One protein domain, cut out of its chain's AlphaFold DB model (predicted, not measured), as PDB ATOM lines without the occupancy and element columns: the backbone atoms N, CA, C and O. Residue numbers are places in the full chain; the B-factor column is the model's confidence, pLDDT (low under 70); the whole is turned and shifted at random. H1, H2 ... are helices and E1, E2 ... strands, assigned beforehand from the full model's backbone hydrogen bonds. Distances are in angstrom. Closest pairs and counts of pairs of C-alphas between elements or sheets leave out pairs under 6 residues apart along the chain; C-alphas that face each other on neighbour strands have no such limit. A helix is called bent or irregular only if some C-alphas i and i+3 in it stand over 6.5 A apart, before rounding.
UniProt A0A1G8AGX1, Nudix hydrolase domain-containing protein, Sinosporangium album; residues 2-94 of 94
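This is residues 2 to 94 of the 94 residues of the protein "Nudix hydrolase domain-containing protein" of Sinosporangium album (UniProt A0A1G8AGX1). With little regular structure, this is mostly loops round a long two-stranded hairpin, E1 and E2, with H2 near the start of E1 and H1 near the end of E2. Of 93 printed residues, 34 are in named elements, ordered H1, E1, E2, H2, a mixed class with an antiparallel sheet. It is only just compact, close to loose, with a radius of gyration of the C-alphas of 14.8 A and spans of 41 by 29 by 24 A.

Look first at the hairpin of E1, residues 31 to 37, and E2, residues 48 to 54: antiparallel at 158 degrees, with N 33 and O 52 3.0 A apart, within hydrogen-bond range. The closest C-alphas of E1 and H2, residues 85 to 93, are Asp 31 and Leu 87, 6.4 A apart. Those of E2 and H1, residues 2 to 12, are Ala 4 and Arg 54, 7.7 A apart. H1 and H2 are apart. In H1 every O i to N i+4 pair is within hydrogen-bond range; in H2 2 of 5 are, and 3 of 6 O i to N i+3 pairs. H2 is only just irregular: C-alphas 89 and 92 are 6.8 A apart.

Find C-alpha 31 at (-41.289, 41.169, 53.419); E1 runs 18.1 A from there, and E2 18.7 A. H1 begins at C-alpha 2 (-39.229, 26.303, 57.997) and spans 15.3 A; H2 spans 14.2 A to C-alpha 93 (-31.751, 43.935, 45.861).

The C-alphas farthest apart, of Pro 23 and Pro 41, are 42.5 A apart. The links H1 to E1 and E2 to H2 are long. The printed part has no cut, and no printed residue is under 70 in pLDDT.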
ATOM      1  N   LEU A   2     -38.903  27.739  58.138       91.44
ATOM      2  CA  LEU A   2     -39.229  26.303  57.997       91.44
ATOM      3  C   LEU A   2     -40.597  26.043  57.347       91.44
ATOM      4  O   LEU A   2     -40.673  25.256  56.418       91.44
ATOM      5  N   ALA A   3     -41.645  26.760  57.768       94.50
ATOM      6  CA  ALA A   3     -42.957  26.664  57.123       94.50
ATOM      7  C   ALA A   3     -42.901  27.026  55.628       94.50
ATOM      8  O   ALA A   3     -43.414  26.278  54.819       94.50
ATOM      9  N   ALA A   4     -42.200  28.101  55.249       95.19
ATOM     10  CA  ALA A   4     -42.075  28.512  53.847       95.19
ATOM     11  C   ALA A   4     -41.312  27.495  52.976       95.19
ATOM     12  O   ALA A   4     -41.608  27.374  51.797       95.19
ATOM     13  N   LEU A   5     -40.335  26.777  53.542       95.50
ATOM     14  CA  LEU A   5     -39.645  25.682  52.848       95.50
ATOM     15  C   LEU A   5     -40.537  24.444  52.706       95.50
ATOM     16  O   LEU A   5     -40.504  23.804  51.663       95.50
ATOM     17  N   ARG A   6     -41.337  24.133  53.734       96.56
ATOM     18  CA  ARG A   6     -42.324  23.052  53.678       96.56
ATOM     19  C   ARG A   6     -43.387  23.330  52.610       96.56
ATOM     20  O   ARG A   6     -43.567  22.486  51.749       96.56
ATOM     21  N   GLU A   7     -44.010  24.515  52.610       96.81
ATOM     22  CA  GLU A   7     -45.009  24.865  51.579       96.81
ATOM     23  C   GLU A   7     -44.391  24.888  50.176       96.81
ATOM     24  O   GLU A   7     -45.016  24.448  49.221       96.81
ATOM     25  N   LEU A   8     -43.138  25.351  50.028       95.88
ATOM     26  CA  LEU A   8     -42.433  25.283  48.743       95.88
ATOM     27  C   LEU A   8     -42.374  23.840  48.218       95.88
ATOM     28  O   LEU A   8     -42.614  23.615  47.032       95.88
ATOM     29  N   GLU A   9     -42.054  22.879  49.082       96.38
ATOM     30  CA  GLU A   9     -42.004  21.468  48.706       96.38
ATOM     31  C   GLU A   9     -43.400  20.897  48.432       96.38
ATOM     32  O   GLU A   9     -43.589  20.284  47.383       96.38
ATOM     33  N   GLU A  10     -44.368  21.122  49.324       96.38
ATOM     34  CA  GLU A  10     -45.734  20.595  49.201       96.38
ATOM     35  C   GLU A  10     -46.435  21.127  47.941       96.38
ATOM     36  O   GLU A  10     -46.882  20.346  47.102       96.38
ATOM     37  N   GLU A  11     -46.434  22.444  47.733       96.69
ATOM     38  CA  GLU A  11     -47.199  23.080  46.659       96.69
ATOM     39  C   GLU A  11     -46.532  22.983  45.281       96.69
ATOM     40  O   GLU A  11     -47.220  23.026  44.254       96.69
ATOM     41  N   THR A  12     -45.195  22.905  45.227       95.75
ATOM     42  CA  THR A  12     -44.442  23.008  43.962       95.75
ATOM     43  C   THR A  12     -43.556  21.809  43.646       95.75
ATOM     44  O   THR A  12     -43.003  21.748  42.545       95.75
ATOM     45  N   GLY A  13     -43.364  20.878  44.582       95.50
ATOM     46  CA  GLY A  13     -42.435  19.754  44.435       95.50
ATOM     47  C   GLY A  13     -40.955  20.156  44.416       95.50
ATOM     48  O   GLY A  13     -40.087  19.307  44.204       95.50
ATOM     49  N   ILE A  14     -40.632  21.440  44.615       95.62
ATOM     50  CA  ILE A  14     -39.252  21.907  44.741       95.62
ATOM     51  C   ILE A  14     -38.749  21.518  46.127       95.62
ATOM     52  O   ILE A  14     -39.167  22.085  47.133       95.62
ATOM     53  N   SER A  15     -37.808  20.578  46.161       94.12
ATOM     54  CA  SER A  15     -37.225  20.111  47.415       94.12
ATOM     55  C   SER A  15     -36.539  21.246  48.180       94.12
ATOM     56  O   SER A  15     -35.767  22.033  47.615       94.12
ATOM     57  N   TRP A  16     -36.800  21.310  49.484       92.19
ATOM     58  CA  TRP A  16     -36.258  22.334  50.378       92.19
ATOM     59  C   TRP A  16     -34.727  22.313  50.461       92.19
ATOM     60  O   TRP A  16     -34.119  23.349  50.722       92.19
ATOM     61  N   ASP A  17     -34.091  21.160  50.233       90.81
ATOM     62  CA  ASP A  17     -32.632  21.000  50.258       90.81
ATOM     63  C   ASP A  17     -31.943  21.607  49.020       90.81
ATOM     64  O   ASP A  17     -30.778  22.003  49.084       90.81
ATOM     65  N   GLY A  18     -32.677  21.743  47.912       88.94
ATOM     66  CA  GLY A  18     -32.244  22.413  46.685       88.94
ATOM     67  C   GLY A  18     -32.526  23.920  46.657       88.94
ATOM     68  O   GLY A  18     -32.112  24.604  45.717       88.94
ATOM     69  N   ALA A  19     -33.225  24.445  47.666       93.12
ATOM     70  CA  ALA A  19     -33.603  25.847  47.775       93.12
ATOM     71  C   ALA A  19     -32.638  26.602  48.701       93.12
ATOM     72  O   ALA A  19     -32.559  26.341  49.900       93.12
ATOM     73  N   VAL A  20     -31.911  27.585  48.162       92.75
ATOM     74  CA  VAL A  20     -30.923  28.358  48.938       92.75
ATOM     75  C   VAL A  20     -31.378  29.796  49.155       92.75
ATOM     76  O   VAL A  20     -31.916  30.428  48.247       92.75
ATOM     77  N   SER A  21     -31.148  30.358  50.342       91.50
ATOM     78  CA  SER A  21     -31.402  31.785  50.572       91.50
ATOM     79  C   SER A  21     -30.527  32.659  49.658       91.50
ATOM     80  O   SER A  21     -29.362  32.323  49.416       91.50
ATOM     81  N   PRO A  22     -31.040  33.800  49.164       89.25
ATOM     82  CA  PRO A  22     -30.211  34.798  48.508       89.25
ATOM     83  C   PRO A  22     -29.082  35.295  49.429       89.25
ATOM     84  O   PRO A  22     -29.250  35.296  50.653       89.25
ATOM     85  N   PRO A  23     -27.943  35.748  48.873       86.12
ATOM     86  CA  PRO A  23     -26.821  36.235  49.671       86.12
ATOM     87  C   PRO A  23     -27.246  37.293  50.700       86.12
ATOM     88  O   PRO A  23     -27.854  38.302  50.357       86.12
ATOM     89  N   GLY A  24     -26.926  37.061  51.975       83.31
ATOM     90  CA  GLY A  24     -27.247  37.990  53.066       83.31
ATOM     91  C   GLY A  24     -28.697  37.951  53.569       83.31
ATOM     92  O   GLY A  24     -29.014  38.695  54.490       83.31
ATOM     93  N   GLN A  25     -29.559  37.073  53.038       83.75
ATOM     94  CA  GLN A  25     -30.991  36.982  53.383       83.75
ATOM     95  C   GLN A  25     -31.350  35.694  54.149       83.75
ATOM     96  O   GLN A  25     -32.482  35.219  54.117       83.75
ATOM     97  N   ASN A  26     -30.384  35.103  54.854       76.75
ATOM     98  CA  ASN A  26     -30.532  33.764  55.444       76.75
ATOM     99  C   ASN A  26     -31.368  33.748  56.737       76.75
ATOM    100  O   ASN A  26     -31.784  32.684  57.185       76.75
ATOM    101  N   LEU A  27     -31.575  34.907  57.371       82.62
ATOM    102  CA  LEU A  27     -32.213  35.016  58.692       82.62
ATOM    103  C   LEU A  27     -33.316  36.080  58.760       82.62
ATOM    104  O   LEU A  27     -33.986  36.196  59.786       82.62
ATOM    105  N   THR A  28     -33.520  36.856  57.697       89.56
ATOM    106  CA  THR A  28     -34.473  37.970  57.683       89.56
ATOM    107  C   THR A  28     -35.481  37.771  56.554       89.56
ATOM    108  O   THR A  28     -35.070  37.533  55.420       89.56
ATOM    109  N   PRO A  29     -36.796  37.853  56.831       94.12
ATOM    110  CA  PRO A  29     -37.794  37.811  55.776       94.12
ATOM    111  C   PRO A  29     -37.637  39.025  54.860       94.12
ATOM    112  O   PRO A  29     -37.363  40.138  55.312       94.12
ATOM    113  N   ILE A  30     -37.863  38.822  53.566       95.00
ATOM    114  CA  ILE A  30     -37.770  39.904  52.585       95.00
ATOM    115  C   ILE A  30     -38.965  40.854  52.705       95.00
ATOM    116  O   ILE A  30     -38.863  42.046  52.409       95.00
ATOM    117  N   ASP A  31     -40.107  40.358  53.185       95.69
ATOM    118  CA  ASP A  31     -41.289  41.169  53.419       95.69
ATOM    119  C   ASP A  31     -42.219  40.577  54.480       95.69
ATOM    120  O   ASP A  31     -42.202  39.378  54.747       95.69
ATOM    121  N   ILE A  32     -43.031  41.455  55.069       95.88
ATOM    122  CA  ILE A  32     -44.194  41.086  55.876       95.88
ATOM    123  C   ILE A  32     -45.393  41.820  55.284       95.88
ATOM    124  O   ILE A  32     -45.362  43.057  55.212       95.88
ATOM    125  N   ASP A  33     -46.403  41.071  54.855       96.19
ATOM    126  CA  ASP A  33     -47.628  41.596  54.252       96.19
ATOM    127  C   ASP A  33     -48.816  41.324  55.175       96.19
ATOM    128  O   ASP A  33     -49.091  40.174  55.505       96.19
ATOM    129  N   ILE A  34     -49.487  42.380  55.634       96.69
ATOM    130  CA  ILE A  34     -50.630  42.272  56.546       96.69
ATOM    131  C   ILE A  34     -51.876  42.633  55.756       96.69
ATOM    132  O   ILE A  34     -51.997  43.766  55.285       96.69
ATOM    133  N   HIS A  35     -52.795  41.686  55.622       95.69
ATOM    134  CA  HIS A  35     -53.990  41.868  54.812       95.69
ATOM    135  C   HIS A  35     -55.183  41.105  55.386       95.69
ATOM    136  O   HIS A  35     -55.042  40.204  56.211       95.69
ATOM    137  N   LEU A  36     -56.376  41.526  54.984       97.38
ATOM    138  CA  LEU A  36     -57.627  40.941  55.437       97.38
ATOM    139  C   LEU A  36     -58.025  39.818  54.482       97.38
ATOM    140  O   LEU A  36     -58.047  40.025  53.267       97.38
ATOM    141  N   ILE A  37     -58.367  38.660  55.033       96.94
ATOM    142  CA  ILE A  37     -58.976  37.565  54.288       96.94
ATOM    143  C   ILE A  37     -60.486  37.619  54.506       96.94
ATOM    144  O   ILE A  37     -60.929  37.609  55.660       96.94
ATOM    145  N   PRO A  38     -61.288  37.689  53.425       97.44
ATOM    146  CA  PRO A  38     -62.736  37.699  53.546       97.44
ATOM    147  C   PRO A  38     -63.232  36.376  54.131       97.44
ATOM    148  O   PRO A  38     -62.594  35.333  53.989       97.44
ATOM    149  N   ALA A  39     -64.406  36.409  54.757       97.56
ATOM    150  CA  ALA A  39     -65.039  35.200  55.268       97.56
ATOM    151  C   ALA A  39     -65.203  34.139  54.163       97.56
ATOM    152  O   ALA A  39     -65.624  34.450  53.045       97.56
ATOM    153  N   ASN A  40     -64.948  32.879  54.509       95.88
ATOM    154  CA  ASN A  40     -65.206  31.719  53.668       95.88
ATOM    155  C   ASN A  40     -66.260  30.813  54.332       95.88
ATOM    156  O   ASN A  40     -65.914  29.916  55.109       95.88
ATOM    157  N   PRO A  41     -67.558  31.001  54.020       95.81
ATOM    158  CA  PRO A  41     -68.634  30.209  54.614       95.81
ATOM    159  C   PRO A  41     -68.521  28.704  54.348       95.81
ATOM    160  O   PRO A  41     -68.944  27.916  55.188       95.81
ATOM    161  N   ALA A  42     -67.932  28.291  53.220       95.06
ATOM    162  CA  ALA A  42     -67.770  26.874  52.884       95.06
ATOM    163  C   ALA A  42     -66.781  26.159  53.820       95.06
ATOM    164  O   ALA A  42     -66.933  24.966  54.073       95.06
ATOM    165  N   LYS A  43     -65.801  26.896  54.357       92.38
ATOM    166  CA  LYS A  43     -64.838  26.407  55.355       92.38
ATOM    167  C   LYS A  43     -65.220  26.775  56.796       92.38
ATOM    168  O   LYS A  43     -64.544  26.361  57.729       92.38
ATOM    169  N   GLY A  44     -66.306  27.527  56.993       96.00
ATOM    170  CA  GLY A  44     -66.707  28.029  58.311       96.00
ATOM    171  C   GLY A  44     -65.756  29.088  58.880       96.00
ATOM    172  O   GLY A  44     -65.709  29.281  60.093       96.00
ATOM    173  N   GLU A  45     -64.998  29.771  58.022       96.62
ATOM    174  CA  GLU A  45     -63.983  30.743  58.429       96.62
ATOM    175  C   GLU A  45     -64.571  32.163  58.379       96.62
ATOM    176  O   GLU A  45     -64.995  32.607  57.306       96.62
ATOM    177  N   PRO A  46     -64.638  32.898  59.505       97.81
ATOM    178  CA  PRO A  46     -65.022  34.305  59.487       97.81
ATOM    179  C   PRO A  46     -63.921  35.155  58.843       97.81
ATOM    180  O   PRO A  46     -62.810  34.687  58.606       97.81
ATOM    181  N   GLU A  47     -64.214  36.426  58.584       98.25
ATOM    182  CA  GLU A  47     -63.189  37.384  58.172       98.25
ATOM    183  C   GLU A  47     -62.098  37.490  59.249       98.25
ATOM    184  O   GLU A  47     -62.390  37.543  60.448       98.25
ATOM    185  N   HIS A  48     -60.837  37.496  58.825       98.06
ATOM    186  CA  HIS A  48     -59.699  37.534  59.737       98.06
ATOM    187  C   HIS A  48     -58.464  38.147  59.074       98.06
ATOM    188  O   HIS A  48     -58.364  38.251  57.854       98.06
ATOM    189  N   TRP A  49     -57.510  38.579  59.898       98.00
ATOM    190  CA  TRP A  49     -56.246  39.141  59.431       98.00
ATOM    191  C   TRP A  49     -55.209  38.050  59.194       98.00
ATOM    192  O   TRP A  49     -55.010  37.181  60.044       98.00
ATOM    193  N   HIS A  50     -54.510  38.150  58.069       97.31
ATOM    194  CA  HIS A  50     -53.297  37.399  57.766       97.31
ATOM    195  C   HIS A  50     -52.074  38.298  57.914       97.31
ATOM    196  O   HIS A  50     -52.127  39.506  57.669       97.31
ATOM    197  N   ALA A  51     -50.966  37.691  58.332       96.94
ATOM    198  CA  ALA A  51     -49.645  38.299  58.334       96.94
ATOM    199  C   ALA A  51     -48.668  37.345  57.635       96.94
ATOM    200  O   ALA A  51     -48.143  36.412  58.247       96.94
ATOM    201  N   ASP A  52     -48.411  37.594  56.355       95.75
ATOM    202  CA  ASP A  52     -47.549  36.753  55.534       95.75
ATOM    203  C   ASP A  52     -46.091  37.110  55.781       95.75
ATOM    204  O   ASP A  52     -45.629  38.191  55.411       95.75
ATOM    205  N   ILE A  53     -45.331  36.181  56.349       95.56
ATOM    206  CA  ILE A  53     -43.887  36.335  56.528       95.56
ATOM    207  C   ILE A  53     -43.185  35.725  55.312       95.56
ATOM    208  O   ILE A  53     -43.025  34.506  55.224       95.56
ATOM    209  N   ARG A  54     -42.744  36.570  54.376       95.25
ATOM    210  CA  ARG A  54     -42.250  36.140  53.062       95.25
ATOM    211  C   ARG A  54     -40.733  35.976  53.045       95.25
ATOM    212  O   ARG A  54     -39.985  36.877  53.430       95.25
ATOM    213  N   TRP A  55     -40.288  34.828  52.551       95.31
ATOM    214  CA  TRP A  55     -38.883  34.457  52.379       95.31
ATOM    215  C   TRP A  55     -38.584  34.307  50.887       95.31
ATOM    216  O   TRP A  55     -39.475  33.966  50.115       95.31
ATOM    217  N   ALA A  56     -37.343  34.569  50.483       94.19
ATOM    218  CA  ALA A  56     -36.888  34.294  49.124       94.19
ATOM    219  C   ALA A  56     -35.931  33.109  49.116       94.19
ATOM    220  O   ALA A  56     -35.108  32.962  50.019       94.19
ATOM    221  N   PHE A  57     -36.008  32.335  48.038       94.19
ATOM    222  CA  PHE A  57     -35.106  31.234  47.747       94.19
ATOM    223  C   PHE A  57     -34.666  31.308  46.283       94.19
ATOM    224  O   PHE A  57     -35.414  31.757  45.415       94.19
ATOM    225  N   ARG A  58     -33.437  30.878  46.012       93.12
ATOM    226  CA  ARG A  58     -32.888  30.664  44.675       93.12
ATOM    227  C   ARG A  58     -32.858  29.163  44.416       93.12
ATOM    228  O   ARG A  58     -32.420  28.396  45.269       93.12
ATOM    229  N   VAL A  59     -33.306  28.771  43.230       93.50
ATOM    230  CA  VAL A  59     -33.345  27.380  42.763       93.50
ATOM    231  C   VAL A  59     -32.719  27.367  41.374       93.50
ATOM    232  O   VAL A  59     -33.142  28.134  40.512       93.50
ATOM    233  N   ALA A  60     -31.675  26.563  41.170       89.19
ATOM    234  CA  ALA A  60     -30.898  26.590  39.929       89.19
ATOM    235  C   ALA A  60     -31.672  26.010  38.733       89.19
ATOM    236  O   ALA A  60     -31.697  26.606  37.661       89.19
ATOM    237  N   GLU A  61     -32.332  24.870  38.935       88.31
ATOM    238  CA  GLU A  61     -33.072  24.148  37.897       88.31
ATOM    239  C   GLU A  61     -34.448  23.736  38.435       88.31
ATOM    240  O   GLU A  61     -34.651  22.583  38.821       88.31
ATOM    241  N   PRO A  62     -35.405  24.676  38.534       88.75
ATOM    242  CA  PRO A  62     -36.692  24.368  39.130       88.75
ATOM    243  C   PRO A  62     -37.496  23.428  38.224       88.75
ATOM    244  O   PRO A  62     -37.777  23.741  37.064       88.75
ATOM    245  N   LYS A  63     -37.914  22.290  38.781       91.88
ATOM    246  CA  LYS A  63     -38.924  21.402  38.197       91.88
ATOM    247  C   LYS A  63     -40.153  21.463  39.088       91.88
ATOM    248  O   LYS A  63     -40.089  21.019  40.226       91.88
ATOM    249  N   VAL A  64     -41.227  22.049  38.568       95.25
ATOM    250  CA  VAL A  64     -42.457  22.263  39.333       95.25
ATOM    251  C   VAL A  64     -43.427  21.116  39.082       95.25
ATOM    252  O   VAL A  64     -43.738  20.803  37.932       95.25
ATOM    253  N   VAL A  65     -43.912  20.517  40.162       95.62
ATOM    254  CA  VAL A  65     -45.013  19.554  40.193       95.62
ATOM    255  C   VAL A  65     -46.022  20.081  41.204       95.62
ATOM    256  O   VAL A  65     -45.707  20.178  42.382       95.62
ATOM    257  N   LEU A  66     -47.207  20.470  40.735       96.75
ATOM    258  CA  LEU A  66     -48.204  21.102  41.597       96.75
ATOM    259  C   LEU A  66     -48.980  20.085  42.431       96.75
ATOM    260  O   LEU A  66     -49.405  19.052  41.906       96.75
ATOM    261  N   GLN A  67     -49.259  20.448  43.681       96.31
ATOM    262  CA  GLN A  67     -50.319  19.838  44.478       96.31
ATOM    263  C   GLN A  67     -51.672  20.412  44.043       96.31
ATOM    264  O   GLN A  67     -52.074  21.501  44.455       96.31
ATOM    265  N   ALA A  68     -52.378  19.686  43.178       93.44
ATOM    266  CA  ALA A  68     -53.612  20.163  42.553       93.44
ATOM    267  C   ALA A  68     -54.774  20.371  43.544       93.44
ATOM    268  O   ALA A  68     -55.739  21.057  43.215       93.44
ATOM    269  N   GLU A  69     -54.695  19.791  44.745       92.00
ATOM    270  CA  GLU A  69     -55.664  19.995  45.825       92.00
ATOM    271  C   GLU A  69     -55.636  21.424  46.389       92.00
ATOM    272  O   GLU A  69     -56.643  21.879  46.933       92.00
ATOM    273  N   GLU A  70     -54.506  22.125  46.259       88.12
ATOM    274  CA  GLU A  70     -54.285  23.447  46.861       88.12
ATOM    275  C   GLU A  70     -53.900  24.518  45.835       88.12
ATOM    276  O   GLU A  70     -54.251  25.687  46.007       88.12
ATOM    277  N   VAL A  71     -53.246  24.131  44.734       93.44
ATOM    278  CA  VAL A  71     -52.709  25.063  43.739       93.44
ATOM    279  C   VAL A  71     -53.255  24.773  42.345       93.44
ATOM    280  O   VAL A  71     -53.009  23.730  41.745       93.44
ATOM    281  N   GLU A  72     -53.948  25.762  41.779       93.44
ATOM    282  CA  GLU A  72     -54.561  25.663  40.446       93.44
ATOM    283  C   GLU A  72     -53.569  25.902  39.292       93.44
ATOM    284  O   GLU A  72     -53.843  25.554  38.141       93.44
ATOM    285  N   GLY A  73     -52.413  26.518  39.560       95.06
ATOM    286  CA  GLY A  73     -51.435  26.846  38.525       95.06
ATOM    287  C   GLY A  73     -50.219  27.617  39.035       95.06
ATOM    288  O   GLY A  73     -50.212  28.141  40.144       95.06
ATOM    289  N   TYR A  74     -49.193  27.739  38.189       95.06
ATOM    290  CA  TYR A  74     -48.011  28.556  38.471       95.06
ATOM    291  C   TYR A  74     -47.523  29.310  37.231       95.06
ATOM    292  O   TYR A  74     -47.780  28.922  36.092       95.06
ATOM    293  N   ALA A  75     -46.790  30.401  37.458       94.62
ATOM    294  CA  ALA A  75     -46.084  31.127  36.410       94.62
ATOM    295  C   ALA A  75     -44.842  31.824  36.973       94.62
ATOM    296  O   ALA A  75     -44.912  32.480  38.014       94.62
ATOM    297  N   TRP A  76     -43.730  31.765  36.239       94.31
ATOM    298  CA  TRP A  76     -42.568  32.615  36.499       94.31
ATOM    299  C   TRP A  76     -42.858  34.040  36.031       94.31
ATOM    300  O   TRP A  76     -43.276  34.259  34.894       94.31
ATOM    301  N   ARG A  77     -42.642  35.021  36.908       94.25
ATOM    302  CA  ARG A  77     -42.942  36.435  36.647       94.25
ATOM    303  C   ARG A  77     -41.710  37.296  36.885       94.25
ATOM    304  O   ARG A  77     -40.861  36.971  37.710       94.25
ATOM    305  N   SER A  78     -41.628  38.420  36.176       95.44
ATOM    306  CA  SER A  78     -40.623  39.445  36.463       95.44
ATOM    307  C   SER A  78     -40.876  40.095  37.829       95.44
ATOM    308  O   SER A  78     -42.015  40.166  38.291       95.44
ATOM    309  N   PHE A  79     -39.825  40.637  38.449       94.88
ATOM    310  CA  PHE A  79     -39.923  41.294  39.760       94.88
ATOM    311  C   PHE A  79     -40.907  42.473  39.791       94.88
ATOM    312  O   PHE A  79     -41.534  42.720  40.816       94.88
ATOM    313  N   ALA A  80     -41.096  43.162  38.662       94.88
ATOM    314  CA  ALA A  80     -42.060  44.257  38.543       94.88
ATOM    315  C   ALA A  80     -43.524  43.806  38.717       94.88
ATOM    316  O   ALA A  80     -44.372  44.625  39.053       94.88
ATOM    317  N   ASN A  81     -43.818  42.518  38.515       95.88
ATOM    318  CA  ASN A  81     -45.154  41.933  38.638       95.88
ATOM    319  C   ASN A  81     -45.374  41.228  39.990       95.88
ATOM    320  O   ASN A  81     -46.219  40.335  40.084       95.88
ATOM    321  N   ALA A  82     -44.591  41.567  41.019       94.31
ATOM    322  CA  ALA A  82     -44.788  41.010  42.353       94.31
ATOM    323  C   ALA A  82     -46.168  41.400  42.933       94.31
ATOM    324  O   ALA A  82     -46.680  42.470  42.602       94.31
ATOM    325  N   PRO A  83     -46.753  40.585  43.836       92.12
ATOM    326  CA  PRO A  83     -48.097  40.805  44.383       92.12
ATOM    327  C   PRO A  83     -48.335  42.169  45.040       92.12
ATOM    328  O   PRO A  83     -49.470  42.633  45.094       92.12
ATOM    329  N   THR A  84     -47.281  42.820  45.545       94.06
ATOM    330  CA  THR A  84     -47.377  44.147  46.162       94.06
ATOM    331  C   THR A  84     -46.269  45.075  45.653       94.06
ATOM    332  O   THR A  84     -45.145  44.618  45.410       94.06
ATOM    333  N   PRO A  85     -46.517  46.399  45.556       94.81
ATOM    334  CA  PRO A  85     -45.476  47.370  45.205       94.81
ATOM    335  C   PRO A  85     -44.291  47.360  46.181       94.81
ATOM    336  O   PRO A  85     -43.140  47.533  45.781       94.81
ATOM    337  N   LYS A  86     -44.568  47.119  47.469       95.44
ATOM    338  CA  LYS A  86     -43.557  47.018  48.528       95.44
ATOM    339  C   LYS A  86     -42.599  45.855  48.277       95.44
ATOM    340  O   LYS A  86     -41.391  46.029  48.412       95.44
ATOM    341  N   LEU A  87     -43.127  44.691  47.900       95.50
ATOM    342  CA  LEU A  87     -42.314  43.532  47.552       95.50
ATOM    343  C   LEU A  87     -41.537  43.785  46.252       95.50
ATOM    344  O   LEU A  87     -40.324  43.585  46.231       95.50
ATOM    345  N   ALA A  88     -42.196  44.310  45.213       96.25
ATOM    346  CA  ALA A  88     -41.567  44.626  43.926       96.25
ATOM    347  C   ALA A  88     -40.336  45.540  44.072       96.25
ATOM    348  O   ALA A  88     -39.328  45.324  43.406       96.25
ATOM    349  N   ALA A  89     -40.386  46.524  44.975       95.69
ATOM    350  CA  ALA A  89     -39.273  47.439  45.235       95.69
ATOM    351  C   ALA A  89     -38.058  46.777  45.915       95.69
ATOM    352  O   ALA A  89     -36.944  47.278  45.793       95.69
ATOM    353  N   LYS A  90     -38.254  45.664  46.632       93.50
ATOM    354  CA  LYS A  90     -37.193  44.970  47.381       93.50
ATOM    355  C   LYS A  90     -36.508  43.866  46.579       93.50
ATOM    356  O   LYS A  90     -35.318  43.639  46.768       93.50
ATOM    357  N   LEU A  91     -37.241  43.192  45.689       93.50
ATOM    358  CA  LEU A  91     -36.735  42.055  44.908       93.50
ATOM    359  C   LEU A  91     -35.455  42.346  44.091       93.50
ATOM    360  O   LEU A  91     -34.598  41.468  44.048       93.50
ATOM    361  N   PRO A  92     -35.253  43.536  43.481       92.88
ATOM    362  CA  PRO A  92     -34.022  43.835  42.743       92.88
ATOM    363  C   PRO A  92     -32.746  43.845  43.598       92.88
ATOM    364  O   PRO A  92     -31.655  43.810  43.039       92.88
ATOM    365  N   ALA A  93     -32.874  43.928  44.925       87.81
ATOM    366  CA  ALA A  93     -31.751  43.935  45.861       87.81
ATOM    367  C   ALA A  93     -31.387  42.534  46.398       87.81
ATOM    368  O   ALA A  93     -30.532  42.438  47.280       87.81
ATOM    369  N   LEU A  94     -32.054  41.474  45.921       85.50
ATOM    370  CA  LEU A  94     -31.830  40.083  46.340       85.50
ATOM    371  C   LEU A  94     -30.723  39.370  45.563       85.50
ATOM    372  O   LEU A  94     -30.477  39.657  44.373       85.50
TER     373      LEU A  94